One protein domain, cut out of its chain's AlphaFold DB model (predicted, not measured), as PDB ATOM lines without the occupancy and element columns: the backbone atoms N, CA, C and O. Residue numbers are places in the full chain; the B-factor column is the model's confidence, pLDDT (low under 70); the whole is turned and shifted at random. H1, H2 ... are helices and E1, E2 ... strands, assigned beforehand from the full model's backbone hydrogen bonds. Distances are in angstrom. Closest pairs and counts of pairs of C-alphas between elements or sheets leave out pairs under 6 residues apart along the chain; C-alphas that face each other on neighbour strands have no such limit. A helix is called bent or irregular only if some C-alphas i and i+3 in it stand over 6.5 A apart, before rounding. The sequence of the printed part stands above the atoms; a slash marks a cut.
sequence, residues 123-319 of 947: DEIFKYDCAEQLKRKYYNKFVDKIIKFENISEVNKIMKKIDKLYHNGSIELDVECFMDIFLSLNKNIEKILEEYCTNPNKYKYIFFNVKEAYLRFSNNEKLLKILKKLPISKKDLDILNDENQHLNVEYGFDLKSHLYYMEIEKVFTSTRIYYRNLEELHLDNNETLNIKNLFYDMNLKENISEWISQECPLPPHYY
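What this domain is: This is residues 123 to 319 of the 947 residues of the protein "Metallophos domain-containing protein" of Massilimicrobiota sp. An142 (UniProt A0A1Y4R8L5). Picture a small, twisted sheet of three strands, E1, E2 and E3, near the middle of the domain, with H8 over one of its faces and H3 beside its edge at E3. Beyond H3 more helices continue the body, H1b and H2 next to H3 and then H4 and H6, while the last 34 residues wind with no named element past the other edge, at E1. The printed part has 197 residues with eight named helices and three named strands, in the order H1 H2 H3 H4 H5 H6 H7 E1 E2 E3 H8. The sheet runs E1 E2 E3, all antiparallel, and the class is mostly helix. The whole is compact, with a radius of gyration of the C-alphas of 17.8 A and spans of 54 by 41 by 27 A.

How they stand to each other: Begin at H1, residues 123 to 148, assigned as one helix by its hydrogen bonds but bent, with C-alphas 137 and 140 7.1 A apart. Its arms H1a, residues 123 to 137, and H1b, residues 140 to 148, stand at 36 degrees, only just a steep tilt. H2, residues 152 to 167, forms a helical hairpin with H1b; they only just touch, with 3 pairs of C-alphas within 8 A, the closest being Ile 146 and Val 155 at 6.4 A. H3, residues 175 to 185, touches H1b, the closest C-alphas being Ile 147 and Leu 185 at 5.7 A. H2 and H3 form another helical hairpin, at a steep tilt of 43 degrees, with the C-alphas of Asp 163 and Val 175 closest at 5.7 A. H4, residues 189 to 198, touches H6, residues 221 to 227, with the C-alphas of Glu 190 and Leu 223 closest at 6.3 A. H5, residues 210 to 216, forms a helical hairpin with H6, the closest C-alphas being Tyr 214 and Leu 224 at 6.4 A. H7, residues 234 to 240, touches no helix but is near H5, the C-alphas of Lys 211 and Asp 236 being closest at 6.5 A. Next come E1, residues 248 to 253, E2, residues 260 to 266, and E3, residues 269 to 275, a meander, each strand the antiparallel neighbour of the one before. Look for N 250 and O 263 at 2.8 A between E1 and E2, and N 262 and O 273 at 2.8 A between E2 and E3. H3 stands at the sheet's level, with the C-alphas of Ile 181 and Tyr 274 closest at 5.7 A, and H5 only grazes the sheet with residues 212 to 216. H8, residues 278 to 285, is on the sheet at a height of 9.2 A, over E2 and only just over E3, where 3 of its C-alphas fall; it runs along the strands, at 17 degrees to E2 on the local plane. Every O i to N i+4 pair is within hydrogen-bond range in H1a, H2, H3, H4, H5, H6 and H7, against 4 of 5 in H1b and 2 of 4 in H8.

Where its parts are: Find C-alpha 123 at (413.858, 291.779, 326.295); from there H1a runs 20.9 A. H2 measures 22.4 A, H3 15.3 A and H4 14.4 A. E1 starts at C-alpha 248, (419.717, 303.524, 295.888), and measures 17.1 A, against 20.1 A for E2 and 20.3 A for E3. H8 ends at C-alpha 285, (405.523, 305.106, 296.610).

The domain as a whole: The farthest C-alphas, Thr 198 and Tyr 319, are 55.0 A apart. The printed part has no cut, and H4 to H5 is a long link of 11 residues. In the stretch from 286 to 319, residues 291 to 292 pair in parallel with residues 251 to 252 of E1. Mean pLDDT of the printed part is 76.6, with 45 residues under 70, among them 206 to 219, 230 to 247 and 265 to 271.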
ATOM      1  N   ASP A 123     413.113 290.529 326.493       83.31
ATOM      2  CA  ASP A 123     413.858 291.779 326.295       83.31
ATOM      3  C   ASP A 123     413.441 292.504 325.005       83.31
ATOM      4  O   ASP A 123     413.300 293.725 325.001       83.31
ATOM      5  N   GLU A 124     413.189 291.772 323.915       86.94
ATOM      6  CA  GLU A 124     412.657 292.354 322.674       86.94
ATOM      7  C   GLU A 124     411.254 292.923 322.875       86.94
ATOM      8  O   GLU A 124     410.997 294.045 322.447       86.94
ATOM      9  N   ILE A 125     410.376 292.183 323.558       89.06
ATOM     10  CA  ILE A 125     409.020 292.642 323.890       89.06
ATOM     11  C   ILE A 125     409.098 293.892 324.770       89.06
ATOM     12  O   ILE A 125     408.460 294.897 324.475       89.06
ATOM     13  N   PHE A 126     409.940 293.876 325.806       85.75
ATOM     14  CA  PHE A 126     410.129 295.023 326.690       85.75
ATOM     15  C   PHE A 126     410.635 296.259 325.935       85.75
ATOM     16  O   PHE A 126     410.092 297.353 326.098       85.75
ATOM     17  N   LYS A 127     411.653 296.102 325.078       84.94
ATOM     18  CA  LYS A 127     412.183 297.194 324.243       84.94
ATOM     19  C   LYS A 127     411.122 297.744 323.300       84.94
ATOM     20  O   LYS A 127     410.994 298.965 323.190       84.94
ATOM     21  N   TYR A 128     410.356 296.858 322.671       89.25
ATOM     22  CA  TYR A 128     409.251 297.222 321.798       89.25
ATOM     23  C   TYR A 128     408.179 298.017 322.562       89.25
ATOM     24  O   TYR A 128     407.805 299.115 322.152       89.25
ATOM     25  N   ASP A 129     407.750 297.542 323.731       87.69
ATOM     26  CA  ASP A 129     406.770 298.237 324.568       87.69
ATOM     27  C   ASP A 129     407.270 299.616 325.027       87.69
ATOM     28  O   ASP A 129     406.515 300.594 325.016       87.69
ATOM     29  N   CYS A 130     408.551 299.736 325.392       83.19
ATOM     30  CA  CYS A 130     409.167 301.020 325.723       83.19
ATOM     31  C   CYS A 130     409.142 301.997 324.538       83.19
ATOM     32  O   CYS A 130     408.771 303.164 324.707       83.19
ATOM     33  N   ALA A 131     409.505 301.539 323.341       85.19
ATOM     34  CA  ALA A 131     409.487 302.360 322.135       85.19
ATOM     35  C   ALA A 131     408.053 302.752 321.725       85.19
ATOM     36  O   ALA A 131     407.804 303.920 321.420       85.19
ATOM     37  N   GLU A 132     407.073 301.851 321.848       87.94
ATOM     38  CA  GLU A 132     405.651 302.162 321.650       87.94
ATOM     39  C   GLU A 132     405.145 303.233 322.630       87.94
ATOM     40  O   GLU A 132     404.412 304.155 322.248       87.94
ATOM     41  N   GLN A 133     405.554 303.163 323.901       85.69
ATOM     42  CA  GLN A 133     405.223 304.194 324.887       85.69
ATOM     43  C   GLN A 133     405.802 305.558 324.492       85.69
ATOM     44  O   GLN A 133     405.095 306.571 324.577       85.69
ATOM     45  N   LEU A 134     407.052 305.605 324.020       83.00
ATOM     46  CA  LEU A 134     407.680 306.833 323.522       83.00
ATOM     47  C   LEU A 134     406.972 307.367 322.270       83.00
ATOM     48  O   LEU A 134     406.663 308.565 322.215       83.00
ATOM     49  N   LYS A 135     406.626 306.492 321.316       85.62
ATOM     50  CA  LYS A 135     405.871 306.839 320.104       85.62
ATOM     51  C   LYS A 135     404.535 307.487 320.436       85.62
ATOM     52  O   LYS A 135     404.226 308.566 319.925       85.62
ATOM     53  N   ARG A 136     403.768 306.899 321.358       85.38
ATOM     54  CA  ARG A 136     402.480 307.452 321.811       85.38
ATOM     55  C   ARG A 136     402.647 308.769 322.571       85.38
ATOM     56  O   ARG A 136     401.887 309.710 322.347       85.38
ATOM     57  N   LYS A 137     403.634 308.849 323.469       83.31
ATOM     58  CA  LYS A 137     403.843 310.007 324.353       83.31
ATOM     59  C   LYS A 137     404.357 311.238 323.608       83.31
ATOM     60  O   LYS A 137     403.909 312.355 323.893       83.31
ATOM     61  N   TYR A 138     405.296 311.042 322.685       82.62
ATOM     62  CA  TYR A 138     406.016 312.121 322.018       82.62
ATOM     63  C   TYR A 138     405.755 312.148 320.518       82.62
ATOM     64  O   TYR A 138     405.234 313.151 320.033       82.62
ATOM     65  N   TYR A 139     406.081 311.078 319.791       81.50
ATOM     66  CA  TYR A 139     406.154 311.122 318.328       81.50
ATOM     67  C   TYR A 139     404.799 311.410 317.686       81.50
ATOM     68  O   TYR A 139     404.661 312.449 317.044       81.50
ATOM     69  N   ASN A 140     403.758 310.624 317.972       82.81
ATOM     70  CA  ASN A 140     402.412 310.878 317.444       82.81
ATOM     71  C   ASN A 140     401.924 312.291 317.800       82.81
ATOM     72  O   ASN A 140     401.423 313.020 316.950       82.81
ATOM     73  N   LYS A 141     402.159 312.729 319.043       83.94
ATOM     74  CA  LYS A 141     401.743 314.052 319.527       83.94
ATOM     75  C   LYS A 141     402.464 315.203 318.827       83.94
ATOM     76  O   LYS A 141     401.858 316.256 318.629       83.94
ATOM     77  N   PHE A 142     403.755 315.070 318.538       85.00
ATOM     78  CA  PHE A 142     404.511 316.099 317.829       85.00
ATOM     79  C   PHE A 142     404.182 316.091 316.342       85.00
ATOM     80  O   PHE A 142     403.894 317.158 315.808       85.00
ATOM     81  N   VAL A 143     404.117 314.915 315.717       78.81
ATOM     82  CA  VAL A 143     403.750 314.765 314.306       78.81
ATOM     83  C   VAL A 143     402.340 315.307 314.040       78.81
ATOM     84  O   VAL A 143     402.176 316.149 313.164       78.81
ATOM     85  N   ASP A 144     401.337 314.959 314.855       82.50
ATOM     86  CA  ASP A 144     399.963 315.473 314.708       82.50
ATOM     87  C   ASP A 144     399.878 316.996 314.782       82.50
ATOM     88  O   ASP A 144     399.031 317.617 314.138       82.50
ATOM     89  N   LYS A 145     400.734 317.605 315.605       81.56
ATOM     90  CA  LYS A 145     400.831 319.057 315.690       81.56
ATOM     91  C   LYS A 145     401.468 319.591 314.414       81.56
ATOM     92  O   LYS A 145     400.862 320.410 313.738       81.56
ATOM     93  N   ILE A 146     402.647 319.082 314.073       78.00
ATOM     94  CA  ILE A 146     403.466 319.482 312.927       78.00
ATOM     95  C   ILE A 146     402.680 319.424 311.600       78.00
ATOM     96  O   ILE A 146     402.777 320.363 310.815       78.00
ATOM     97  N   ILE A 147     401.830 318.414 311.386       75.06
ATOM     98  CA  ILE A 147     401.000 318.252 310.173       75.06
ATOM     99  C   ILE A 147     399.898 319.318 310.041       75.06
ATOM    100  O   ILE A 147     399.510 319.672 308.929       75.06
ATOM    101  N   LYS A 148     399.370 319.830 311.160       77.00
ATOM    102  CA  LYS A 148     398.188 320.711 311.185       77.00
ATOM    103  C   LYS A 148     398.514 322.206 311.151       77.00
ATOM    104  O   LYS A 148     397.589 323.010 311.088       77.00
ATOM    105  N   PHE A 149     399.784 322.605 311.232       74.56
ATOM    106  CA  PHE A 149     400.134 324.027 311.317       74.56
ATOM    107  C   PHE A 149     400.097 324.755 309.979       74.56
ATOM    108  O   PHE A 149     400.451 324.214 308.934       74.56
ATOM    109  N   GLU A 150     399.761 326.041 310.077       70.06
ATOM    110  CA  GLU A 150     399.759 327.016 308.983       70.06
ATOM    111  C   GLU A 150     400.810 328.131 309.166       70.06
ATOM    112  O   GLU A 150     400.923 329.002 308.304       70.06
ATOM    113  N   ASN A 151     401.549 328.142 310.290       78.44
ATOM    114  CA  ASN A 151     402.477 329.212 310.682       78.44
ATOM    115  C   ASN A 151     403.825 328.664 311.184       78.44
ATOM    116  O   ASN A 151     403.890 327.861 312.119       78.44
ATOM    117  N   ILE A 152     404.920 329.172 310.615       81.44
ATOM    118  CA  ILE A 152     406.292 328.725 310.887       81.44
ATOM    119  C   ILE A 152     406.799 329.030 312.314       81.44
ATOM    120  O   ILE A 152     407.624 328.299 312.865       81.44
ATOM    121  N   SER A 153     406.288 330.081 312.963       81.50
ATOM    122  CA  SER A 153     406.664 330.473 314.330       81.50
ATOM    123  C   SER A 153     406.268 329.409 315.360       81.50
ATOM    124  O   SER A 153     406.983 329.173 316.339       81.50
ATOM    125  N   GLU A 154     405.141 328.734 315.139       79.25
ATOM    126  CA  GLU A 154     404.667 327.657 316.012       79.25
ATOM    127  C   GLU A 154     405.433 326.355 315.784       79.25
ATOM    128  O   GLU A 154     405.807 325.695 316.760       79.25
ATOM    129  N   VAL A 155     405.772 326.051 314.527       81.50
ATOM    130  CA  VAL A 155     406.661 324.937 314.169       81.50
ATOM    131  C   VAL A 155     408.017 325.108 314.858       81.50
ATOM    132  O   VAL A 155     408.461 324.210 315.569       81.50
ATOM    133  N   ASN A 156     408.617 326.302 314.798       84.62
ATOM    134  CA  ASN A 156     409.905 326.596 315.437       84.62
ATOM    135  C   ASN A 156     409.860 326.414 316.971       84.62
ATOM    136  O   ASN A 156     410.831 325.965 317.580       84.62
ATOM    137  N   LYS A 157     408.722 326.707 317.624       86.62
ATOM    138  CA  LYS A 157     408.533 326.445 319.067       86.62
ATOM    139  C   LYS A 157     408.480 324.952 319.389       86.62
ATOM    140  O   LYS A 157     408.894 324.561 320.480       86.62
ATOM    141  N   ILE A 158     407.923 324.137 318.498       87.19
ATOM    142  CA  ILE A 158     407.854 322.684 318.674       87.19
ATOM    143  C   ILE A 158     409.210 322.050 318.399       87.19
ATOM    144  O   ILE A 158     409.659 321.275 319.237       87.19
ATOM    145  N   MET A 159     409.899 322.463 317.335       87.00
ATOM    146  CA  MET A 159     411.262 322.014 317.043       87.00
ATOM    147  C   MET A 159     412.214 322.329 318.197       87.00
ATOM    148  O   MET A 159     412.934 321.452 318.653       87.00
ATOM    149  N   LYS A 160     412.105 323.511 318.819       88.12
ATOM    150  CA  LYS A 160     412.840 323.826 320.058       88.12
ATOM    151  C   LYS A 160     412.536 322.869 321.226       88.12
ATOM    152  O   LYS A 160     413.394 322.620 322.069       88.12
ATOM    153  N   LYS A 161     411.296 322.383 321.345       88.62
ATOM    154  CA  LYS A 161     410.924 321.414 322.392       88.62
ATOM    155  C   LYS A 161     411.478 320.027 322.083       88.62
ATOM    156  O   LYS A 161     411.927 319.372 323.016       88.62
ATOM    157  N   ILE A 162     411.442 319.615 320.818       86.44
ATOM    158  CA  ILE A 162     412.037 318.367 320.328       86.44
ATOM    159  C   ILE A 162     413.542 318.388 320.592       86.44
ATOM    160  O   ILE A 162     414.035 317.500 321.273       86.44
ATOM    161  N   ASP A 163     414.228 319.466 320.210       84.44
ATOM    162  CA  ASP A 163     415.661 319.669 320.447       84.44
ATOM    163  C   ASP A 163     416.050 319.454 321.915       84.44
ATOM    164  O   ASP A 163     416.976 318.711 322.239       84.44
ATOM    165  N   LYS A 164     415.278 320.049 322.832       86.56
ATOM    166  CA  LYS A 164     415.494 319.904 324.275       86.56
ATOM    167  C   LYS A 164     415.264 318.473 324.773       86.56
ATOM    168  O   LYS A 164     415.945 318.051 325.704       86.56
ATOM    169  N   LEU A 165     414.282 317.763 324.212       83.50
ATOM    170  CA  LEU A 165     413.986 316.370 324.565       83.50
ATOM    171  C   LEU A 165     415.013 315.394 323.977       83.50
ATOM    172  O   LEU A 165     415.272 314.357 324.573       83.50
ATOM    173  N   TYR A 166     415.597 315.715 322.828       80.88
ATOM    174  CA  TYR A 166     416.673 314.928 322.239       80.88
ATOM    175  C   TYR A 166     417.960 315.076 323.064       80.88
ATOM    176  O   TYR A 166     418.503 314.096 323.564       80.88
ATOM    177  N   HIS A 167     418.381 316.314 323.349       79.06
ATOM    178  CA  HIS A 167     419.604 316.589 324.118       79.06
ATOM    179  C   HIS A 167     419.569 316.098 325.573       79.06
ATOM    180  O   HIS A 167     420.620 315.948 326.192       79.06
ATOM    181  N   ASN A 168     418.382 315.867 326.144       77.88
ATOM    182  CA  ASN A 168     418.246 315.288 327.481       77.88
ATOM    183  C   ASN A 168     417.964 313.770 327.471       77.88
ATOM    184  O   ASN A 168     417.693 313.215 328.534       77.88
ATOM    185  N   GLY A 169     417.989 313.125 326.297       72.62
ATOM    186  CA  GLY A 169     417.786 311.684 326.126       72.62
ATOM    187  C   GLY A 169     416.345 311.198 326.318       72.62
ATOM    188  O   GLY A 169     416.124 310.006 326.500       72.62
ATOM    189  N   SER A 170     415.345 312.089 326.316       77.25
ATOM    190  CA  SER A 170     413.930 311.697 326.453       77.25
ATOM    191  C   SER A 170     413.326 311.130 325.166       77.25
ATOM    192  O   SER A 170     412.283 310.477 325.233       77.25
ATOM    193  N   ILE A 171     413.919 311.446 324.014       80.62
ATOM    194  CA  ILE A 171     413.570 310.922 322.690       80.62
ATOM    195  C   ILE A 171     414.847 310.649 321.890       80.62
ATOM    196  O   ILE A 171     415.883 311.250 322.158       80.62
ATOM    197  N   GLU A 172     414.749 309.777 320.891       73.88
ATOM    198  CA  GLU A 172     415.886 309.333 320.069       73.88
ATOM    199  C   GLU A 172     415.992 310.086 318.735       73.88
ATOM    200  O   GLU A 172     417.076 310.166 318.168       73.88
ATOM    201  N   LEU A 173     414.881 310.632 318.230       78.06
ATOM    202  CA  LEU A 173     414.857 311.400 316.983       78.06
ATOM    203  C   LEU A 173     415.128 312.880 317.255       78.06
ATOM    204  O   LEU A 173     414.491 313.487 318.125       78.06
ATOM    205  N   ASP A 174     416.053 313.450 316.492       79.56
ATOM    206  CA  ASP A 174     416.438 314.853 316.582       79.56
ATOM    207  C   ASP A 174     415.514 315.775 315.768       79.56
ATOM    208  O   ASP A 174     414.502 315.368 315.190       79.56
ATOM    209  N   VAL A 175     415.839 317.068 315.763       79.75
ATOM    210  CA  VAL A 175     415.065 318.082 315.038       79.75
ATOM    211  C   VAL A 175     415.076 317.839 313.531       79.75
ATOM    212  O   VAL A 175     414.064 318.112 312.891       79.75
ATOM    213  N   GLU A 176     416.170 317.328 312.967       74.81
ATOM    214  CA  GLU A 176     416.296 317.089 311.525       74.81
ATOM    215  C   GLU A 176     415.294 316.018 311.080       74.81
ATOM    216  O   GLU A 176     414.471 316.273 310.203       74.81
ATOM    217  N   CYS A 177     415.223 314.902 311.811       75.25
ATOM    218  CA  CYS A 177     414.251 313.837 311.547       75.25
ATOM    219  C   CYS A 177     412.796 314.344 311.594       75.25
ATOM    220  O   CYS A 177     411.945 313.964 310.788       75.25
ATOM    221  N   PHE A 178     412.477 315.228 312.544       78.62
ATOM    222  CA  PHE A 178     411.143 315.829 312.643       78.62
ATOM    223  C   PHE A 178     410.859 316.877 311.565       78.62
ATOM    224  O   PHE A 178     409.698 317.050 311.177       78.62
ATOM    225  N   MET A 179     411.888 317.576 311.089       76.62
ATOM    226  CA  MET A 179     411.793 318.470 309.937       76.62
ATOM    227  C   MET A 179     411.468 317.693 308.659       76.62
ATOM    228  O   MET A 179     410.699 318.190 307.837       76.62
ATOM    229  N   ASP A 180     411.949 316.460 308.531       72.62
ATOM    230  CA  ASP A 180     411.611 315.591 307.403       72.62
ATOM    231  C   ASP A 180     410.162 315.137 307.427       72.62
ATOM    232  O   ASP A 180     409.447 315.292 306.438       72.62
ATOM    233  N   ILE A 181     409.679 314.700 308.592       73.31
ATOM    234  CA  ILE A 181     408.258 314.376 308.771       73.31
ATOM    235  C   ILE A 181     407.380 315.601 308.463       73.31
ATOM    236  O   ILE A 181     406.324 315.483 307.837       73.31
ATOM    237  N   PHE A 182     407.811 316.793 308.889       77.25
ATOM    238  CA  PHE A 182     407.113 318.043 308.594       77.25
ATOM    239  C   PHE A 182     407.043 318.332 307.093       77.25
ATOM    240  O   PHE A 182     405.968 318.665 306.595       77.25
ATOM    241  N   LEU A 183     408.169 318.199 306.389       72.62
ATOM    242  CA  LEU A 183     408.265 318.419 304.948       72.62
ATOM    243  C   LEU A 183     407.369 317.463 304.154       72.62
ATOM    244  O   LEU A 183     406.776 317.895 303.167       72.62
ATOM    245  N   SER A 184     407.248 316.208 304.591       68.62
ATOM    246  CA  SER A 184     406.466 315.186 303.886       68.62
ATOM    247  C   SER A 184     404.964 315.279 304.145       68.62
ATOM    248  O   SER A 184     404.163 315.127 303.228       68.62
ATOM    249  N   LEU A 185     404.553 315.526 305.391       70.81
ATOM    250  CA  LEU A 185     403.152 315.348 305.785       70.81
ATOM    251  C   LEU A 185     402.365 316.665 305.919       70.81
ATOM    252  O   LEU A 185     401.135 316.635 306.012       70.81
ATOM    253  N   ASN A 186     403.022 317.833 305.950       76.25
ATOM    254  CA  ASN A 186     402.323 319.113 306.101       76.25
ATOM    255  C   ASN A 186     401.754 319.629 304.763       76.25
ATOM    256  O   ASN A 186     402.484 319.969 303.834       76.25
ATOM    257  N   LYS A 187     400.426 319.787 304.694       75.00
ATOM    258  CA  LYS A 187     399.707 320.230 303.480       75.00
ATOM    259  C   LYS A 187     399.920 321.704 303.102       75.00
ATOM    260  O   LYS A 187     399.591 322.097 301.990       75.00
ATOM    261  N   ASN A 188     400.459 322.519 304.006       77.62
ATOM    262  CA  ASN A 188     400.677 323.959 303.838       77.62
ATOM    263  C   ASN A 188     402.157 324.311 303.614       77.62
ATOM    264  O   ASN A 188     402.559 325.460 303.825       77.62
ATOM    265  N   ILE A 189     402.976 323.338 303.200       77.75
ATOM    266  CA  ILE A 189     404.434 323.488 303.143       77.75
ATOM    267  C   ILE A 189     404.891 324.648 302.255       77.75
ATOM    268  O   ILE A 189     405.861 325.331 302.572       77.75
ATOM    269  N   GLU A 190     404.141 324.937 301.193       75.50
ATOM    270  CA  GLU A 190     404.415 326.027 300.261       75.50
ATOM    271  C   GLU A 190     404.406 327.399 300.947       75.50
ATOM    272  O   GLU A 190     405.405 328.117 300.916       75.50
ATOM    273  N   LYS A 191     403.318 327.718 301.657       77.12
ATOM    274  CA  LYS A 191     403.158 328.976 302.400       77.12
ATOM    275  C   LYS A 191     404.233 329.131 303.479       77.12
ATOM    276  O   LYS A 191     404.729 330.230 303.722       77.12
ATOM    277  N   ILE A 192     404.607 328.026 304.121       78.56
ATOM    278  CA  ILE A 192     405.602 328.021 305.196       78.56
ATOM    279  C   ILE A 192     407.018 328.236 304.643       78.56
ATOM    280  O   ILE A 192     407.787 329.011 305.215       78.56
ATOM    281  N   LEU A 193     407.359 327.614 303.510       76.75
ATOM    282  CA  LEU A 193     408.640 327.823 302.831       76.75
ATOM    283  C   LEU A 193     408.789 329.262 302.312       76.75
ATOM    284  O   LEU A 193     409.876 329.833 302.419       76.75
ATOM    285  N   GLU A 194     407.714 329.877 301.808       76.88
ATOM    286  CA  GLU A 194     407.710 331.296 301.420       76.88
ATOM    287  C   GLU A 194     407.997 332.224 302.612       76.88
ATOM    288  O   GLU A 194     408.830 333.136 302.516       76.88
ATOM    289  N   GLU A 195     407.365 331.963 303.761       78.25
ATOM    290  CA  GLU A 195     407.591 332.735 304.986       78.25
ATOM    291  C   GLU A 195     409.026 332.555 305.514       78.25
ATOM    292  O   GLU A 195     409.674 333.534 305.897       78.25
ATOM    293  N   TYR A 196     409.560 331.328 305.479       79.06
ATOM    294  CA  TYR A 196     410.941 331.044 305.878       79.06
ATOM    295  C   TYR A 196     411.956 331.802 305.021       79.06
ATOM    296  O   TYR A 196     412.836 332.470 305.561       79.06
ATOM    297  N   CYS A 197     411.818 331.740 303.691       72.06
ATOM    298  CA  CYS A 197     412.751 332.375 302.755       72.06
ATOM    299  C   CYS A 197     412.816 333.898 302.929       72.06
ATOM    300  O   CYS A 197     413.827 334.514 302.596       72.06
ATOM    301  N   THR A 198     411.759 334.507 303.471       76.12
ATOM    302  CA  THR A 198     411.710 335.947 303.747       76.12
ATOM    303  C   THR A 198     412.557 336.330 304.968       76.12
ATOM    304  O   THR A 198     413.086 337.440 305.020       76.12
ATOM    305  N   ASN A 199     412.719 335.437 305.957       72.81
ATOM    306  CA  ASN A 199     413.560 335.695 307.132       72.81
ATOM    307  C   ASN A 199     414.096 334.403 307.801       72.81
ATOM    308  O   ASN A 199     413.653 334.053 308.902       72.81
ATOM    309  N   PRO A 200     415.080 333.712 307.191       68.62
ATOM    310  CA  PRO A 200     415.587 332.425 307.689       68.62
ATOM    311  C   PRO A 200     416.187 332.522 309.100       68.62
ATOM    312  O   PRO A 200     415.951 331.678 309.962       68.62
ATOM    313  N   ASN A 201     416.896 333.622 309.380       70.56
ATOM    314  CA  ASN A 201     417.605 333.854 310.645       70.56
ATOM    315  C   ASN A 201     416.676 333.957 311.871       70.56
ATOM    316  O   ASN A 201     417.131 333.825 313.010       70.56
ATOM    317  N   LYS A 202     415.375 334.197 311.657       75.75
ATOM    318  CA  LYS A 202     414.363 334.296 312.718       75.75
ATOM    319  C   LYS A 202     413.968 332.927 313.291       75.75
ATOM    320  O   LYS A 202     413.518 332.860 314.437       75.75
ATOM    321  N   TYR A 203     414.163 331.842 312.543       77.19
ATOM    322  CA  TYR A 203     413.646 330.509 312.869       77.19
ATOM    323  C   TYR A 203     414.781 329.496 313.079       77.19
ATOM    324  O   TYR A 203     414.915 328.526 312.350       77.19
ATOM    325  N   LYS A 204     415.607 329.729 314.110       72.81
ATOM    326  CA  LYS A 204     416.858 328.988 314.383       72.81
ATOM    327  C   LYS A 204     416.729 327.467 314.574       72.81
ATOM    328  O   LYS A 204     417.741 326.788 314.476       72.81
ATOM    329  N   TYR A 205     415.540 326.951 314.891       72.88
ATOM    330  CA  TYR A 205     415.287 325.511 315.065       72.88
ATOM    331  C   TYR A 205     414.614 324.888 313.838       72.88
ATOM    332  O   TYR A 205     414.166 323.749 313.890       72.88
ATOM    333  N   ILE A 206     414.492 325.650 312.753       69.31
ATOM    334  CA  ILE A 206     414.020 325.182 311.461       69.31
ATOM    335  C   ILE A 206     415.196 325.328 310.512       69.31
ATOM    336  O   ILE A 206     415.572 326.437 310.138       69.31
ATOM    337  N   PHE A 207     415.784 324.199 310.144       68.81
ATOM    338  CA  PHE A 207     416.802 324.134 309.113       68.81
ATOM    339  C   PHE A 207     416.229 323.337 307.949       68.81
ATOM    340  O   PHE A 207     415.835 322.185 308.110       68.81
ATOM    341  N   PHE A 208     416.134 323.968 306.781       65.44
ATOM    342  CA  PHE A 208     415.744 323.266 305.568       65.44
ATOM    343  C   PHE A 208     416.999 322.750 304.884       65.44
ATOM    344  O   PHE A 208     417.795 323.534 304.359       65.44
ATOM    345  N   ASN A 209     417.148 321.431 304.850       62.50
ATOM    346  CA  ASN A 209     418.100 320.795 303.964       62.50
ATOM    347  C   ASN A 209     417.642 321.023 302.512       62.50
ATOM    348  O   ASN A 209     416.751 320.350 301.993       62.50
ATOM    349  N   VAL A 210     418.213 322.041 301.862       60.97
ATOM    350  CA  VAL A 210     417.761 322.509 300.541       60.97
ATOM    351  C   VAL A 210     417.899 321.418 299.480       60.97
ATOM    352  O   VAL A 210     417.053 321.314 298.597       60.97
ATOM    353  N   LYS A 211     418.926 320.569 299.597       62.59
ATOM    354  CA  LYS A 211     419.161 319.418 298.716       62.59
ATOM    355  C   LYS A 211     418.001 318.422 298.770       62.59
ATOM    356  O   LYS A 211     417.513 317.969 297.742       62.59
ATOM    357  N   GLU A 212     417.566 318.097 299.974       63.00
ATOM    358  CA  GLU A 212     416.524 317.116 300.264       63.00
ATOM    359  C   GLU A 212     415.127 317.623 299.902       63.00
ATOM    360  O   GLU A 212     414.361 316.922 299.245       63.00
ATOM    361  N   ALA A 213     414.833 318.884 300.222       65.94
ATOM    362  CA  ALA A 213     413.606 319.531 299.775       65.94
ATOM    363  C   ALA A 213     413.530 319.614 298.237       65.94
ATOM    364  O   ALA A 213     412.456 319.446 297.665       65.94
ATOM    365  N   TYR A 214     414.660 319.828 297.550       66.69
ATOM    366  CA  TYR A 214     414.708 319.865 296.084       66.69
ATOM    367  C   TYR A 214     414.423 318.495 295.454       66.69
ATOM    368  O   TYR A 214     413.698 318.427 294.466       66.69
ATOM    369  N   LEU A 215     414.963 317.414 296.029       61.50
ATOM    370  CA  LEU A 215     414.691 316.043 295.582       61.50
ATOM    371  C   LEU A 215     413.218 315.670 295.779       61.50
ATOM    372  O   LEU A 215     412.598 315.143 294.866       61.50
ATOM    373  N   ARG A 216     412.644 315.997 296.942       65.38
ATOM    374  CA  ARG A 216     411.240 315.692 297.271       65.38
ATOM    375  C   ARG A 216     410.244 316.454 296.399       65.38
ATOM    376  O   ARG A 216     409.229 315.909 295.985       65.38
ATOM    377  N   PHE A 217     410.524 317.723 296.110       69.50
ATOM    378  CA  PHE A 217     409.634 318.582 295.330       69.50
ATOM    379  C   PHE A 217     410.070 318.733 293.871       69.50
ATOM    380  O   PHE A 217     409.645 319.682 293.214       69.50
ATOM    381  N   SER A 218     410.879 317.810 293.336       62.94
ATOM    382  CA  SER A 218     411.379 317.854 291.952       62.94
ATOM    383  C   SER A 218     410.259 317.962 290.909       62.94
ATOM    384  O   SER A 218     410.444 318.568 289.859       62.94
ATOM    385  N   ASN A 219     409.077 317.432 291.230       61.53
ATOM    386  CA  ASN A 219     407.898 317.446 290.363       61.53
ATOM    387  C   ASN A 219     406.951 318.633 290.639       61.53
ATOM    388  O   ASN A 219     405.910 318.759 289.999       61.53
ATOM    389  N   ASN A 220     407.288 319.521 291.585       72.00
ATOM    390  CA  ASN A 220     406.492 320.695 291.944       72.00
ATOM    391  C   ASN A 220     407.241 321.989 291.580       72.00
ATOM    392  O   ASN A 220     407.998 322.557 292.374       72.00
ATOM    393  N   GLU A 221     406.992 322.496 290.367       73.38
ATOM    394  CA  GLU A 221     407.665 323.689 289.829       73.38
ATOM    395  C   GLU A 221     407.557 324.931 290.726       73.38
ATOM    396  O   GLU A 221     408.455 325.781 290.739       73.38
ATOM    397  N   LYS A 222     406.450 325.069 291.465       75.56
ATOM    398  CA  LYS A 222     406.193 326.223 292.331       75.56
ATOM    399  C   LYS A 222     407.098 326.192 293.561       75.56
ATOM    400  O   LYS A 222     407.771 327.183 293.847       75.56
ATOM    401  N   LEU A 223     407.200 325.036 294.217       71.94
ATOM    402  CA  LEU A 223     408.103 324.814 295.349       71.94
ATOM    403  C   LEU A 223     409.576 324.905 294.940       71.94
ATOM    404  O   LEU A 223     410.366 325.534 295.644       71.94
ATOM    405  N   LEU A 224     409.945 324.395 293.763       70.56
ATOM    406  CA  LEU A 224     411.310 324.521 293.240       70.56
ATOM    407  C   LEU A 224     411.740 325.980 293.044       70.56
ATOM    408  O   LEU A 224     412.883 326.336 293.340       70.56
ATOM    409  N   LYS A 225     410.834 326.848 292.575       74.19
ATOM    410  CA  LYS A 225     411.100 328.294 292.455       74.19
ATOM    411  C   LYS A 225     411.332 328.955 293.816       74.19
ATOM    412  O   LYS A 225     412.106 329.909 293.891       74.19
ATOM    413  N   ILE A 226     410.685 328.467 294.874       72.88
ATOM    414  CA  ILE A 226     410.871 328.957 296.245       72.88
ATOM    415  C   ILE A 226     412.212 328.462 296.806       72.88
ATOM    416  O   ILE A 226     413.002 329.274 297.281       72.88
ATOM    417  N   LEU A 227     412.530 327.171 296.662       69.62
ATOM    418  CA  LEU A 227     413.771 326.565 297.166       69.62
ATOM    419  C   LEU A 227     415.041 327.149 296.537       69.62
ATOM    420  O   LEU A 227     416.043 327.318 297.228       69.62
ATOM    421  N   LYS A 228     414.995 327.542 295.257       71.25
ATOM    422  CA  LYS A 228     416.108 328.224 294.565       71.25
ATOM    423  C   LYS A 228     416.472 329.591 295.168       71.25
ATOM    424  O   LYS A 228     417.517 330.134 294.821       71.25
ATOM    425  N   LYS A 229     415.631 330.158 296.045       72.56
ATOM    426  CA  LYS A 229     415.918 331.406 296.776       72.56
ATOM    427  C   LYS A 229     416.779 331.180 298.026       72.56
ATOM    428  O   LYS A 229     417.281 332.154 298.583       72.56
ATOM    429  N   LEU A 230     416.943 329.934 298.478       67.56
ATOM    430  CA  LEU A 230     417.811 329.596 299.605       67.56
ATOM    431  C   LEU A 230     419.284 329.543 299.157       67.56
ATOM    432  O   LEU A 230     419.564 329.206 298.006       67.56
ATOM    433  N   PRO A 231     420.248 329.875 300.031       61.78
ATOM    434  CA  PRO A 231     421.667 329.745 299.714       61.78
ATOM    435  C   PRO A 231     422.045 328.263 299.544       61.78
ATOM    436  O   PRO A 231     422.071 327.511 300.514       61.78
ATOM    437  N   ILE A 232     422.345 327.847 298.309       62.88
ATOM    438  CA  ILE A 232     422.767 326.479 297.958       62.88
ATOM    439  C   ILE A 232     424.280 326.468 297.727       62.88
ATOM    440  O   ILE A 232     424.818 327.342 297.040       62.88
ATOM    441  N   SER A 233     424.990 325.483 298.282       58.03
ATOM    442  CA  SER A 233     426.423 325.348 298.021       58.03
ATOM    443  C   SER A 233     426.669 324.880 296.580       58.03
ATOM    444  O   SER A 233     425.888 324.124 296.005       58.03
ATOM    445  N   LYS A 234     427.791 325.288 295.975       56.59
ATOM    446  CA  LYS A 234     428.150 324.858 294.610       56.59
ATOM    447  C   LYS A 234     428.262 323.329 294.487       56.59
ATOM    448  O   LYS A 234     427.890 322.774 293.467       56.59
ATOM    449  N   LYS A 235     428.709 322.660 295.553       56.12
ATOM    450  CA  LYS A 235     428.783 321.196 295.635       56.12
ATOM    451  C   LYS A 235     427.392 320.557 295.560       56.12
ATOM    452  O   LYS A 235     427.236 319.541 294.897       56.12
ATOM    453  N   ASP A 236     426.396 321.159 296.207       55.84
ATOM    454  CA  ASP A 236     425.016 320.668 296.164       55.84
ATOM    455  C   ASP A 236     424.376 320.929 294.795       55.84
ATOM    456  O   ASP A 236     423.697 320.056 294.273       55.84
ATOM    457  N   LEU A 237     424.668 322.074 294.165       57.53
ATOM    458  CA  LEU A 237     424.276 322.374 292.780       57.53
ATOM    459  C   LEU A 237     424.870 321.382 291.767       57.53
ATOM    460  O   LEU A 237     424.155 320.925 290.882       57.53
ATOM    461  N   ASP A 238     426.149 321.029 291.904       57.06
ATOM    462  CA  ASP A 238     426.820 320.070 291.019       57.06
ATOM    463  C   ASP A 238     426.243 318.645 291.191       57.06
ATOM    464  O   ASP A 238     426.081 317.930 290.209       57.06
ATOM    465  N   ILE A 239     425.855 318.251 292.415       54.59
ATOM    466  CA  ILE A 239     425.177 316.967 292.698       54.59
ATOM    467  C   ILE A 239     423.745 316.933 292.134       54.59
ATOM    468  O   ILE A 239     423.265 315.864 291.765       54.59
ATOM    469  N   LEU A 240     423.052 318.075 292.100       54.44
ATOM    470  CA  LEU A 240     421.681 318.199 291.587       54.44
ATOM    471  C   LEU A 240     421.598 318.192 290.049       54.44
ATOM    472  O   LEU A 240     420.541 317.868 289.519       54.44
ATOM    473  N   ASN A 241     422.682 318.542 289.349       56.16
ATOM    474  CA  ASN A 241     422.739 318.634 287.882       56.16
ATOM    475  C   ASN A 241     423.290 317.367 287.197       56.16
ATOM    476  O   ASN A 241     423.484 317.358 285.985       56.16
ATOM    477  N   ASP A 242     423.603 316.326 287.964       57.59
ATOM    478  CA  ASP A 242     424.193 315.091 287.457       57.59
ATOM    479  C   ASP A 242     423.088 314.076 287.125       57.59
ATOM    480  O   ASP A 242     422.567 313.382 288.002       57.59
ATOM    481  N   GLU A 243     422.703 314.031 285.848       49.53
ATOM    482  CA  GLU A 243     421.606 313.204 285.317       49.53
ATOM    483  C   GLU A 243     421.913 311.687 285.317       49.53
ATOM    484  O   GLU A 243     421.012 310.889 285.079       49.53
ATOM    485  N   ASN A 244     423.150 311.270 285.634       46.00
ATOM    486  CA  ASN A 244     423.612 309.870 285.586       46.00
ATOM    487  C   ASN A 244     423.718 309.175 286.964       46.00
ATOM    488  O   ASN A 244     424.383 308.146 287.098       46.00
ATOM    489  N   GLN A 245     423.105 309.719 288.019       54.50
ATOM    490  CA  GLN A 245     423.233 309.149 289.365       54.50
ATOM    491  C   GLN A 245     422.241 308.007 289.617       54.50
ATOM    492  O   GLN A 245     421.036 308.232 289.708       54.50
ATOM    493  N   HIS A 246     422.756 306.796 289.847       51.50
ATOM    494  CA  HIS A 246     421.976 305.710 290.443       51.50
ATOM    495  C   HIS A 246     421.561 306.095 291.874       51.50
ATOM    496  O   HIS A 246     422.408 306.280 292.751       51.50
ATOM    497  N   LEU A 247     420.255 306.248 292.093       63.59
ATOM    498  CA  LEU A 247     419.637 306.415 293.407       63.59
ATOM    499  C   LEU A 247     419.417 305.024 294.002       63.59
ATOM    500  O   LEU A 247     418.650 304.248 293.438       63.59
ATOM    501  N   ASN A 248     420.079 304.708 295.115       71.50
ATOM    502  CA  ASN A 248     419.717 303.524 295.888       71.50
ATOM    503  C   ASN A 248     418.671 303.941 296.926       71.50
ATOM    504  O   ASN A 248     418.914 304.872 297.699       71.50
ATOM    505  N   VAL A 249     417.504 303.303 296.900       80.06
ATOM    506  CA  VAL A 249     416.402 303.579 297.826       80.06
ATOM    507  C   VAL A 249     416.176 302.338 298.673       80.06
ATOM    508  O   VAL A 249     415.998 301.244 298.145       80.06
ATOM    509  N   GLU A 250     416.185 302.509 299.988       87.56
ATOM    510  CA  GLU A 250     415.936 301.438 300.944       87.56
ATOM    511  C   GLU A 250     414.761 301.794 301.849       87.56
ATOM    512  O   GLU A 250     414.629 302.931 302.290       87.56
ATOM    513  N   TYR A 251     413.931 300.816 302.191       90.19
ATOM    514  CA  TYR A 251     412.814 301.012 303.112       90.19
ATOM    515  C   TYR A 251     413.087 300.276 304.423       90.19
ATOM    516  O   TYR A 251     413.740 299.229 304.433       90.19
ATOM    517  N   GLY A 252     412.597 300.791 305.548       91.44
ATOM    518  CA  GLY A 252     412.803 300.131 306.834       91.44
ATOM    519  C   GLY A 252     411.849 300.546 307.945       91.44
ATOM    520  O   GLY A 252     411.154 301.554 307.864       91.44
ATOM    521  N   PHE A 253     411.836 299.740 309.002       91.75
ATOM    522  CA  PHE A 253     411.177 300.013 310.273       91.75
ATOM    523  C   PHE A 253     412.231 300.381 311.327       91.75
ATOM    524  O   PHE A 253     413.191 299.640 311.569       91.75
ATOM    525  N   ASP A 254     412.090 301.558 311.933       88.50
ATOM    526  CA  ASP A 254     413.030 302.067 312.928       88.50
ATOM    527  C   ASP A 254     412.697 301.512 314.321       88.50
ATOM    528  O   ASP A 254     411.696 301.874 314.936       88.50
ATOM    529  N   LEU A 255     413.571 300.650 314.846       86.88
ATOM    530  CA  LEU A 255     413.357 299.922 316.106       86.88
ATOM    531  C   LEU A 255     413.289 300.809 317.360       86.88
ATOM    532  O   LEU A 255     412.900 300.335 318.422       86.88
ATOM    533  N   LYS A 256     413.710 302.074 317.278       83.88
ATOM    534  CA  LYS A 256     413.723 302.995 318.425       83.88
ATOM    535  C   LYS A 256     412.506 303.906 318.441       83.88
ATOM    536  O   LYS A 256     411.999 304.258 319.506       83.88
ATOM    537  N   SER A 257     412.078 304.338 317.260       82.62
ATOM    538  CA  SER A 257     410.958 305.257 317.088       82.62
ATOM    539  C   SER A 257     409.648 304.582 316.713       82.62
ATOM    540  O   SER A 257     408.586 305.186 316.879       82.62
ATOM    541  N   HIS A 258     409.731 303.345 316.222       88.00
ATOM    542  CA  HIS A 258     408.639 302.599 315.608       88.00
ATOM    543  C   HIS A 258     407.984 303.366 314.452       88.00
ATOM    544  O   HIS A 258     406.777 303.259 314.218       88.00
ATOM    545  N   LEU A 259     408.761 304.192 313.751       86.50
ATOM    546  CA  LEU A 259     408.357 304.841 312.511       86.50
ATOM    547  C   LEU A 259     408.903 304.049 311.323       86.50
ATOM    548  O   LEU A 259     409.960 303.425 311.396       86.50
ATOM    549  N   TYR A 260     408.171 304.101 310.221       88.38
ATOM    550  CA  TYR A 260     408.626 303.586 308.939       88.38
ATOM    551  C   TYR A 260     409.514 304.631 308.281       88.38
ATOM    552  O   TYR A 260     409.316 305.820 308.516       88.38
ATOM    553  N   TYR A 261     410.480 304.223 307.469       86.56
ATOM    554  CA  TYR A 261     411.313 305.162 306.740       86.56
ATOM    555  C   TYR A 261     411.656 304.703 305.326       86.56
ATOM    556  O   TYR A 261     411.689 303.510 305.031       86.56
ATOM    557  N   MET A 262     411.948 305.686 304.482       86.06
ATOM    558  CA  MET A 262     412.587 305.544 303.178       86.06
ATOM    559  C   MET A 262     413.944 306.248 303.228       86.06
ATOM    560  O   MET A 262     414.007 307.453 303.464       86.06
ATOM    561  N   GLU A 263     415.030 305.510 303.041       84.19
ATOM    562  CA  GLU A 263     416.399 306.006 302.977       84.19
ATOM    563  C   GLU A 263     416.853 306.133 301.524       84.19
ATOM    564  O   GLU A 263     416.799 305.177 300.759       84.19
ATOM    565  N   ILE A 264     417.313 307.321 301.144       75.94
ATOM    566  CA  ILE A 264     417.832 307.614 299.810       75.94
ATOM    567  C   ILE A 264     419.346 307.789 299.930       75.94
ATOM    568  O   ILE A 264     419.819 308.788 300.483       75.94
ATOM    569  N   GLU A 265     420.114 306.832 299.411       64.88
ATOM    570  CA  GLU A 265     421.577 306.866 299.409       64.88
ATOM    571  C   GLU A 265     422.138 307.414 298.088       64.88
ATOM    572  O   GLU A 265     421.785 306.985 296.987       64.88
ATOM    573  N   LYS A 266     423.082 308.356 298.205       60.12
ATOM    574  CA  LYS A 266     423.955 308.830 297.118       60.12
ATOM    575  C   LYS A 266     425.419 308.738 297.557       60.12
ATOM    576  O   LYS A 266     425.696 308.798 298.750       60.12
ATOM    577  N   VAL A 267     426.356 308.715 296.597       49.94
ATOM    578  CA  VAL A 267     427.826 308.481 296.728       49.94
ATOM    579  C   VAL A 267     428.522 309.157 297.934       49.94
ATOM    580  O   VAL A 267     429.580 308.703 298.364       49.94
ATOM    581  N   PHE A 268     427.946 310.212 298.524       43.22
ATOM    582  CA  PHE A 268     428.508 310.911 299.684       43.22
ATOM    583  C   PHE A 268     427.515 311.278 300.810       43.22
ATOM    584  O   PHE A 268     427.930 311.980 301.731       43.22
ATOM    585  N   THR A 269     426.238 310.866 300.757       50.34
ATOM    586  CA  THR A 269     425.203 311.192 301.773       50.34
ATOM    587  C   THR A 269     424.029 310.205 301.737       50.34
ATOM    588  O   THR A 269     423.592 309.870 300.635       50.34
ATOM    589  N   SER A 270     423.441 309.872 302.888       61.78
ATOM    590  CA  SER A 270     422.121 309.231 302.982       61.78
ATOM    591  C   SER A 270     421.115 310.151 303.678       61.78
ATOM    592  O   SER A 270     421.501 311.017 304.466       61.78
ATOM    593  N   THR A 271     419.838 310.004 303.339       64.94
ATOM    594  CA  THR A 271     418.744 310.824 303.869       64.94
ATOM    595  C   THR A 271     417.532 309.941 304.140       64.94
ATOM    596  O   THR A 271     417.157 309.179 303.255       64.94
ATOM    597  N   ARG A 272     416.896 310.059 305.317       76.69
ATOM    598  CA  ARG A 272     415.731 309.248 305.712       76.69
ATOM    599  C   ARG A 272     414.453 310.077 305.791       76.69
ATOM    600  O   ARG A 272     414.380 311.043 306.532       76.69
ATOM    601  N   ILE A 273     413.419 309.652 305.077       76.06
ATOM    602  CA  ILE A 273     412.056 310.178 305.196       76.06
ATOM    603  C   ILE A 273     411.273 309.256 306.115       76.06
ATOM    604  O   ILE A 273     411.229 308.064 305.843       76.06
ATOM    605  N   TYR A 274     410.636 309.788 307.159       79.38
ATOM    606  CA  TYR A 274     409.882 308.993 308.131       79.38
ATOM    607  C   TYR A 274     408.358 309.099 307.945       79.38
ATOM    608  O   TYR A 274     407.820 310.176 307.691       79.38
ATOM    609  N   TYR A 275     407.662 307.984 308.170       79.94
ATOM    610  CA  TYR A 275     406.215 307.790 308.050       79.94
ATOM    611  C   TYR A 275     405.667 307.129 309.325       79.94
ATOM    612  O   TYR A 275     406.363 306.362 310.000       79.94
ATOM    613  N   ARG A 276     404.412 307.409 309.703       79.44
ATOM    614  CA  ARG A 276     403.856 306.917 310.986       79.44
ATOM    615  C   ARG A 276     403.472 305.446 310.958       79.44
ATOM    616  O   ARG A 276     403.461 304.787 312.005       79.44
ATOM    617  N   ASN A 277     403.088 304.978 309.781       82.94
ATOM    618  CA  ASN A 277     402.593 303.641 309.522       82.94
ATOM    619  C   ASN A 277     402.920 303.243 308.076       82.94
ATOM    620  O   ASN A 277     403.308 304.079 307.258       82.94
ATOM    621  N   LEU A 278     402.754 301.956 307.795       86.06
ATOM    622  CA  LEU A 278     403.040 301.374 306.491       86.06
ATOM    623  C   LEU A 278     402.135 301.922 305.373       86.06
ATOM    624  O   LEU A 278     402.597 302.083 304.251       86.06
ATOM    625  N   GLU A 279     400.876 302.246 305.679       84.88
ATOM    626  CA  GLU A 279     399.918 302.796 304.708       84.88
ATOM    627  C   GLU A 279     400.390 304.153 304.163       84.88
ATOM    628  O   GLU A 279     400.388 304.371 302.956       84.88
ATOM    629  N   GLU A 280     400.865 305.044 305.040       80.94
ATOM    630  CA  GLU A 280     401.442 306.336 304.649       80.94
ATOM    631  C   GLU A 280     402.679 306.171 303.762       80.94
ATOM    632  O   GLU A 280     402.829 306.915 302.797       80.94
ATOM    633  N   LEU A 281     403.544 305.200 304.070       85.25
ATOM    634  CA  LEU A 281     404.723 304.909 303.254       85.25
ATOM    635  C   LEU A 281     404.328 304.348 301.875       85.25
ATOM    636  O   LEU A 281     404.906 304.744 300.865       85.25
ATOM    637  N   HIS A 282     403.346 303.445 301.819       83.00
ATOM    638  CA  HIS A 282     402.899 302.828 300.570       83.00
ATOM    639  C   HIS A 282     402.196 303.829 299.642       83.00
ATOM    640  O   HIS A 282     402.525 303.887 298.459       83.00
ATOM    641  N   LEU A 283     401.297 304.669 300.176       79.56
ATOM    642  CA  LEU A 283     400.594 305.707 299.405       79.56
ATOM    643  C   LEU A 283     401.543 306.703 298.717       79.56
ATOM    644  O   LEU A 283     401.177 307.287 297.699       79.56
ATOM    645  N   ASP A 284     402.739 306.907 299.270       73.12
ATOM    646  CA  ASP A 284     403.749 307.820 298.722       73.12
ATOM    647  C   ASP A 284     404.591 307.179 297.600       73.12
ATOM    648  O   ASP A 284     405.171 307.892 296.785       73.12
ATOM    649  N   ASN A 285     404.641 305.843 297.526       72.75
ATOM    650  CA  ASN A 285     405.523 305.106 296.610       72.75
ATOM    651  C   ASN A 285     404.777 304.299 295.528       72.75
ATOM    652  O   ASN A 285     405.352 304.061 294.474       72.75
ATOM    653  N   ASN A 286     403.510 303.904 295.740       67.56
ATOM    654  CA  ASN A 286     402.679 303.117 294.801       67.56
ATOM    655  C   ASN A 286     403.327 301.821 294.253       67.56
ATOM    656  O   ASN A 286     402.898 301.297 293.224       67.56
ATOM    657  N   GLU A 287     404.327 301.280 294.949       78.62
ATOM    658  CA  GLU A 287     405.049 300.055 294.595       78.62
ATOM    659  C   GLU A 287     405.087 299.078 295.781       78.62
ATOM    660  O   GLU A 287     404.809 299.438 296.931       78.62
ATOM    661  N   THR A 288     405.426 297.822 295.493       81.94
ATOM    662  CA  THR A 288     405.641 296.774 296.495       81.94
ATOM    663  C   THR A 288     407.003 296.974 297.173       81.94
ATOM    664  O   THR A 288     408.038 296.958 296.511       81.94
ATOM    665  N   LEU A 289     407.022 297.154 298.496       86.25
ATOM    666  CA  LEU A 289     408.203 297.625 299.233       86.25
ATOM    667  C   LEU A 289     408.997 296.487 299.890       86.25
ATOM    668  O   LEU A 289     408.420 295.639 300.565       86.25
ATOM    669  N   ASN A 290     410.330 296.496 299.780       88.19
ATOM    670  CA  ASN A 290     411.202 295.634 300.590       88.19
ATOM    671  C   ASN A 290     411.645 296.374 301.865       88.19
ATOM    672  O   ASN A 290     412.472 297.286 301.796       88.19
ATOM    673  N   ILE A 291     411.072 296.013 303.018       88.88
ATOM    674  CA  ILE A 291     411.198 296.764 304.274       88.88
ATOM    675  C   ILE A 291     412.116 296.045 305.262       88.88
ATOM    676  O   ILE A 291     411.782 295.004 305.833       88.88
ATOM    677  N   LYS A 292     413.261 296.665 305.553       90.44
ATOM    678  CA  LYS A 292     414.199 296.208 306.583       90.44
ATOM    679  C   LYS A 292     413.568 296.248 307.974       90.44
ATOM    680  O   LYS A 292     412.847 297.180 308.317       90.44
ATOM    681  N   ASN A 293     413.918 295.272 308.811       90.00
ATOM    682  CA  ASN A 293     413.471 295.146 310.206       90.00
ATOM    683  C   ASN A 293     411.952 295.008 310.411       90.00
ATOM    684  O   ASN A 293     411.506 295.098 311.554       90.00
ATOM    685  N   LEU A 294     411.165 294.751 309.357       90.81
ATOM    686  CA  LEU A 294     409.713 294.584 309.474       90.81
ATOM    687  C   LEU A 294     409.324 293.437 310.424       90.81
ATOM    688  O   LEU A 294     408.306 293.525 311.105       90.81
ATOM    689  N   PHE A 295     410.196 292.433 310.556       89.94
ATOM    690  CA  PHE A 295     410.099 291.339 311.523       89.94
ATOM    691  C   PHE A 295     409.801 291.814 312.945       89.94
ATOM    692  O   PHE A 295     409.173 291.094 313.702       89.94
ATOM    693  N   TYR A 296     410.268 293.005 313.326       90.69
ATOM    694  CA  TYR A 296     410.135 293.529 314.682       90.69
ATOM    695  C   TYR A 296     408.907 294.426 314.887       90.69
ATOM    696  O   TYR A 296     408.700 294.887 316.010       90.69
ATOM    697  N   ASP A 297     408.085 294.688 313.862       92.06
ATOM    698  CA  ASP A 297     406.801 295.371 314.060       92.06
ATOM    699  C   ASP A 297     405.767 294.385 314.621       92.06
ATOM    700  O   ASP A 297     404.969 293.783 313.903       92.06
ATOM    701  N   MET A 298     405.780 294.205 315.941       91.31
ATOM    702  CA  MET A 298     404.907 293.242 316.618       91.31
ATOM    703  C   MET A 298     403.409 293.561 316.465       91.31
ATOM    704  O   MET A 298     402.585 292.679 316.686       91.31
ATOM    705  N   ASN A 299     403.045 294.794 316.086       87.56
ATOM    706  CA  ASN A 299     401.655 295.225 315.890       87.56
ATOM    707  C   ASN A 299     401.229 295.252 314.409       87.56
ATOM    708  O   ASN A 299     400.172 295.810 314.087       87.56
ATOM    709  N   LEU A 300     402.032 294.681 313.509       87.88
ATOM    710  CA  LEU A 300     401.725 294.623 312.085       87.88
ATOM    711  C   LEU A 300     400.422 293.840 311.820       87.88
ATOM    712  O   LEU A 300     400.206 292.755 312.366       87.88
ATOM    713  N   LYS A 301     399.531 294.423 311.003       78.31
ATOM    714  CA  LYS A 301     398.152 293.948 310.776       78.31
ATOM    715  C   LYS A 301     398.040 292.933 309.634       78.31
ATOM    716  O   LYS A 301     398.724 293.051 308.626       78.31
ATOM    717  N   GLU A 302     397.069 292.026 309.734       64.56
ATOM    718  CA  GLU A 302     396.886 290.822 308.896       64.56
ATOM    719  C   GLU A 302     396.713 291.024 307.371       64.56
ATOM    720  O   GLU A 302     396.738 290.040 306.640       64.56
ATOM    721  N   ASN A 303     396.585 292.250 306.845       69.06
ATOM    722  CA  ASN A 303     396.441 292.488 305.401       69.06
ATOM    723  C   ASN A 303     397.417 293.559 304.886       69.06
ATOM    724  O   ASN A 303     397.114 294.751 304.929       69.06
ATOM    725  N   ILE A 304     398.596 293.117 304.439       80.50
ATOM    726  CA  ILE A 304     399.680 293.960 303.897       80.50
ATOM    727  C   ILE A 304     400.355 293.347 302.658       80.50
ATOM    728  O   ILE A 304     401.319 293.910 302.151       80.50
ATOM    729  N   SER A 305     399.883 292.193 302.176       75.44
ATOM    730  CA  SER A 305     400.530 291.421 301.100       75.44
ATOM    731  C   SER A 305     400.604 292.172 299.769       75.44
ATOM    732  O   SER A 305     401.472 291.880 298.955       75.44
ATOM    733  N   GLU A 306     399.730 293.157 299.557       80.19
ATOM    734  CA  GLU A 306     399.759 294.039 298.386       80.19
ATOM    735  C   GLU A 306     400.819 295.154 298.504       80.19
ATOM    736  O   GLU A 306     401.190 295.759 297.502       80.19
ATOM    737  N   TRP A 307     401.325 295.435 299.712       84.62
ATOM    738  CA  TRP A 307     402.185 296.594 300.001       84.62
ATOM    739  C   TRP A 307     403.667 296.245 300.150       84.62
ATOM    740  O   TRP A 307     404.518 297.118 299.977       84.62
ATOM    741  N   ILE A 308     403.993 294.994 300.479       86.12
ATOM    742  CA  ILE A 308     405.358 294.556 300.802       86.12
ATOM    743  C   ILE A 308     405.818 293.378 299.943       86.12
ATOM    744  O   ILE A 308     405.020 292.549 299.513       86.12
ATOM    745  N   SER A 309     407.125 293.302 299.696       84.00
ATOM    746  CA  SER A 309     407.742 292.198 298.958       84.00
ATOM    747  C   SER A 309     407.613 290.891 299.741       84.00
ATOM    748  O   SER A 309     407.730 290.890 300.967       84.00
ATOM    749  N   GLN A 310     407.467 289.774 299.023       79.31
ATOM    750  CA  GLN A 310     407.488 288.423 299.601       79.31
ATOM    751  C   GLN A 310     408.809 288.105 300.324       79.31
ATOM    752  O   GLN A 310     408.846 287.215 301.166       79.31
ATOM    753  N   GLU A 311     409.879 288.847 300.029       80.19
ATOM    754  CA  GLU A 311     411.185 288.713 300.683       80.19
ATOM    755  C   GLU A 311     411.253 289.392 302.064       80.19
ATOM    756  O   GLU A 311     412.250 289.241 302.773       80.19
ATOM    757  N   CYS A 312     410.237 290.171 302.460       85.94
ATOM    758  CA  CYS A 312     410.257 290.858 303.750       85.94
ATOM    759  C   CYS A 312     410.092 289.855 304.899       85.94
ATOM    760  O   CYS A 312     409.079 289.152 304.946       85.94
ATOM    761  N   PRO A 313     411.001 289.837 305.887       85.69
ATOM    762  CA  PRO A 313     410.800 289.031 307.080       85.69
ATOM    763  C   PRO A 313     409.641 289.628 307.890       85.69
ATOM    764  O   PRO A 313     409.713 290.784 308.307       85.69
ATOM    765  N   LEU A 314     408.574 288.860 308.104       89.06
ATOM    766  CA  LEU A 314     407.377 289.284 308.832       89.06
ATOM    767  C   LEU A 314     407.431 288.875 310.306       89.06
ATOM    768  O   LEU A 314     408.224 288.019 310.691       89.06
ATOM    769  N   PRO A 315     406.593 289.466 311.164       90.56
ATOM    770  CA  PRO A 315     406.427 289.002 312.534       90.56
ATOM    771  C   PRO A 315     406.079 287.502 312.639       90.56
ATOM    772  O   PRO A 315     405.396 286.965 311.764       90.56
ATOM    773  N   PRO A 316     406.453 286.817 313.737       89.06
ATOM    774  CA  PRO A 316     406.238 285.381 313.918       89.06
ATOM    775  C   PRO A 316     404.795 284.899 313.714       89.06
ATOM    776  O   PRO A 316     404.600 283.759 313.309       89.06
ATOM    777  N   HIS A 317     403.782 285.736 313.981       87.44
ATOM    778  CA  HIS A 317     402.368 285.361 313.846       87.44
ATOM    779  C   HIS A 317     401.888 285.177 312.401       87.44
ATOM    780  O   HIS A 317     400.787 284.666 312.214       87.44
ATOM    781  N   TYR A 318     402.692 285.545 311.399       86.75
ATOM    782  CA  TYR A 318     402.397 285.301 309.981       86.75
ATOM    783  C   TYR A 318     402.797 283.904 309.491       86.75
ATOM    784  O   TYR A 318     402.435 283.538 308.377       86.75
ATOM    785  N   TYR A 319     403.535 283.134 310.294       86.88
ATOM    786  CA  TYR A 319     404.097 281.849 309.877       86.88
ATOM    787  C   TYR A 319     403.470 280.687 310.643       86.88
ATOM    788  O   TYR A 319     403.149 280.796 311.831       86.88
TER     789      TYR A 319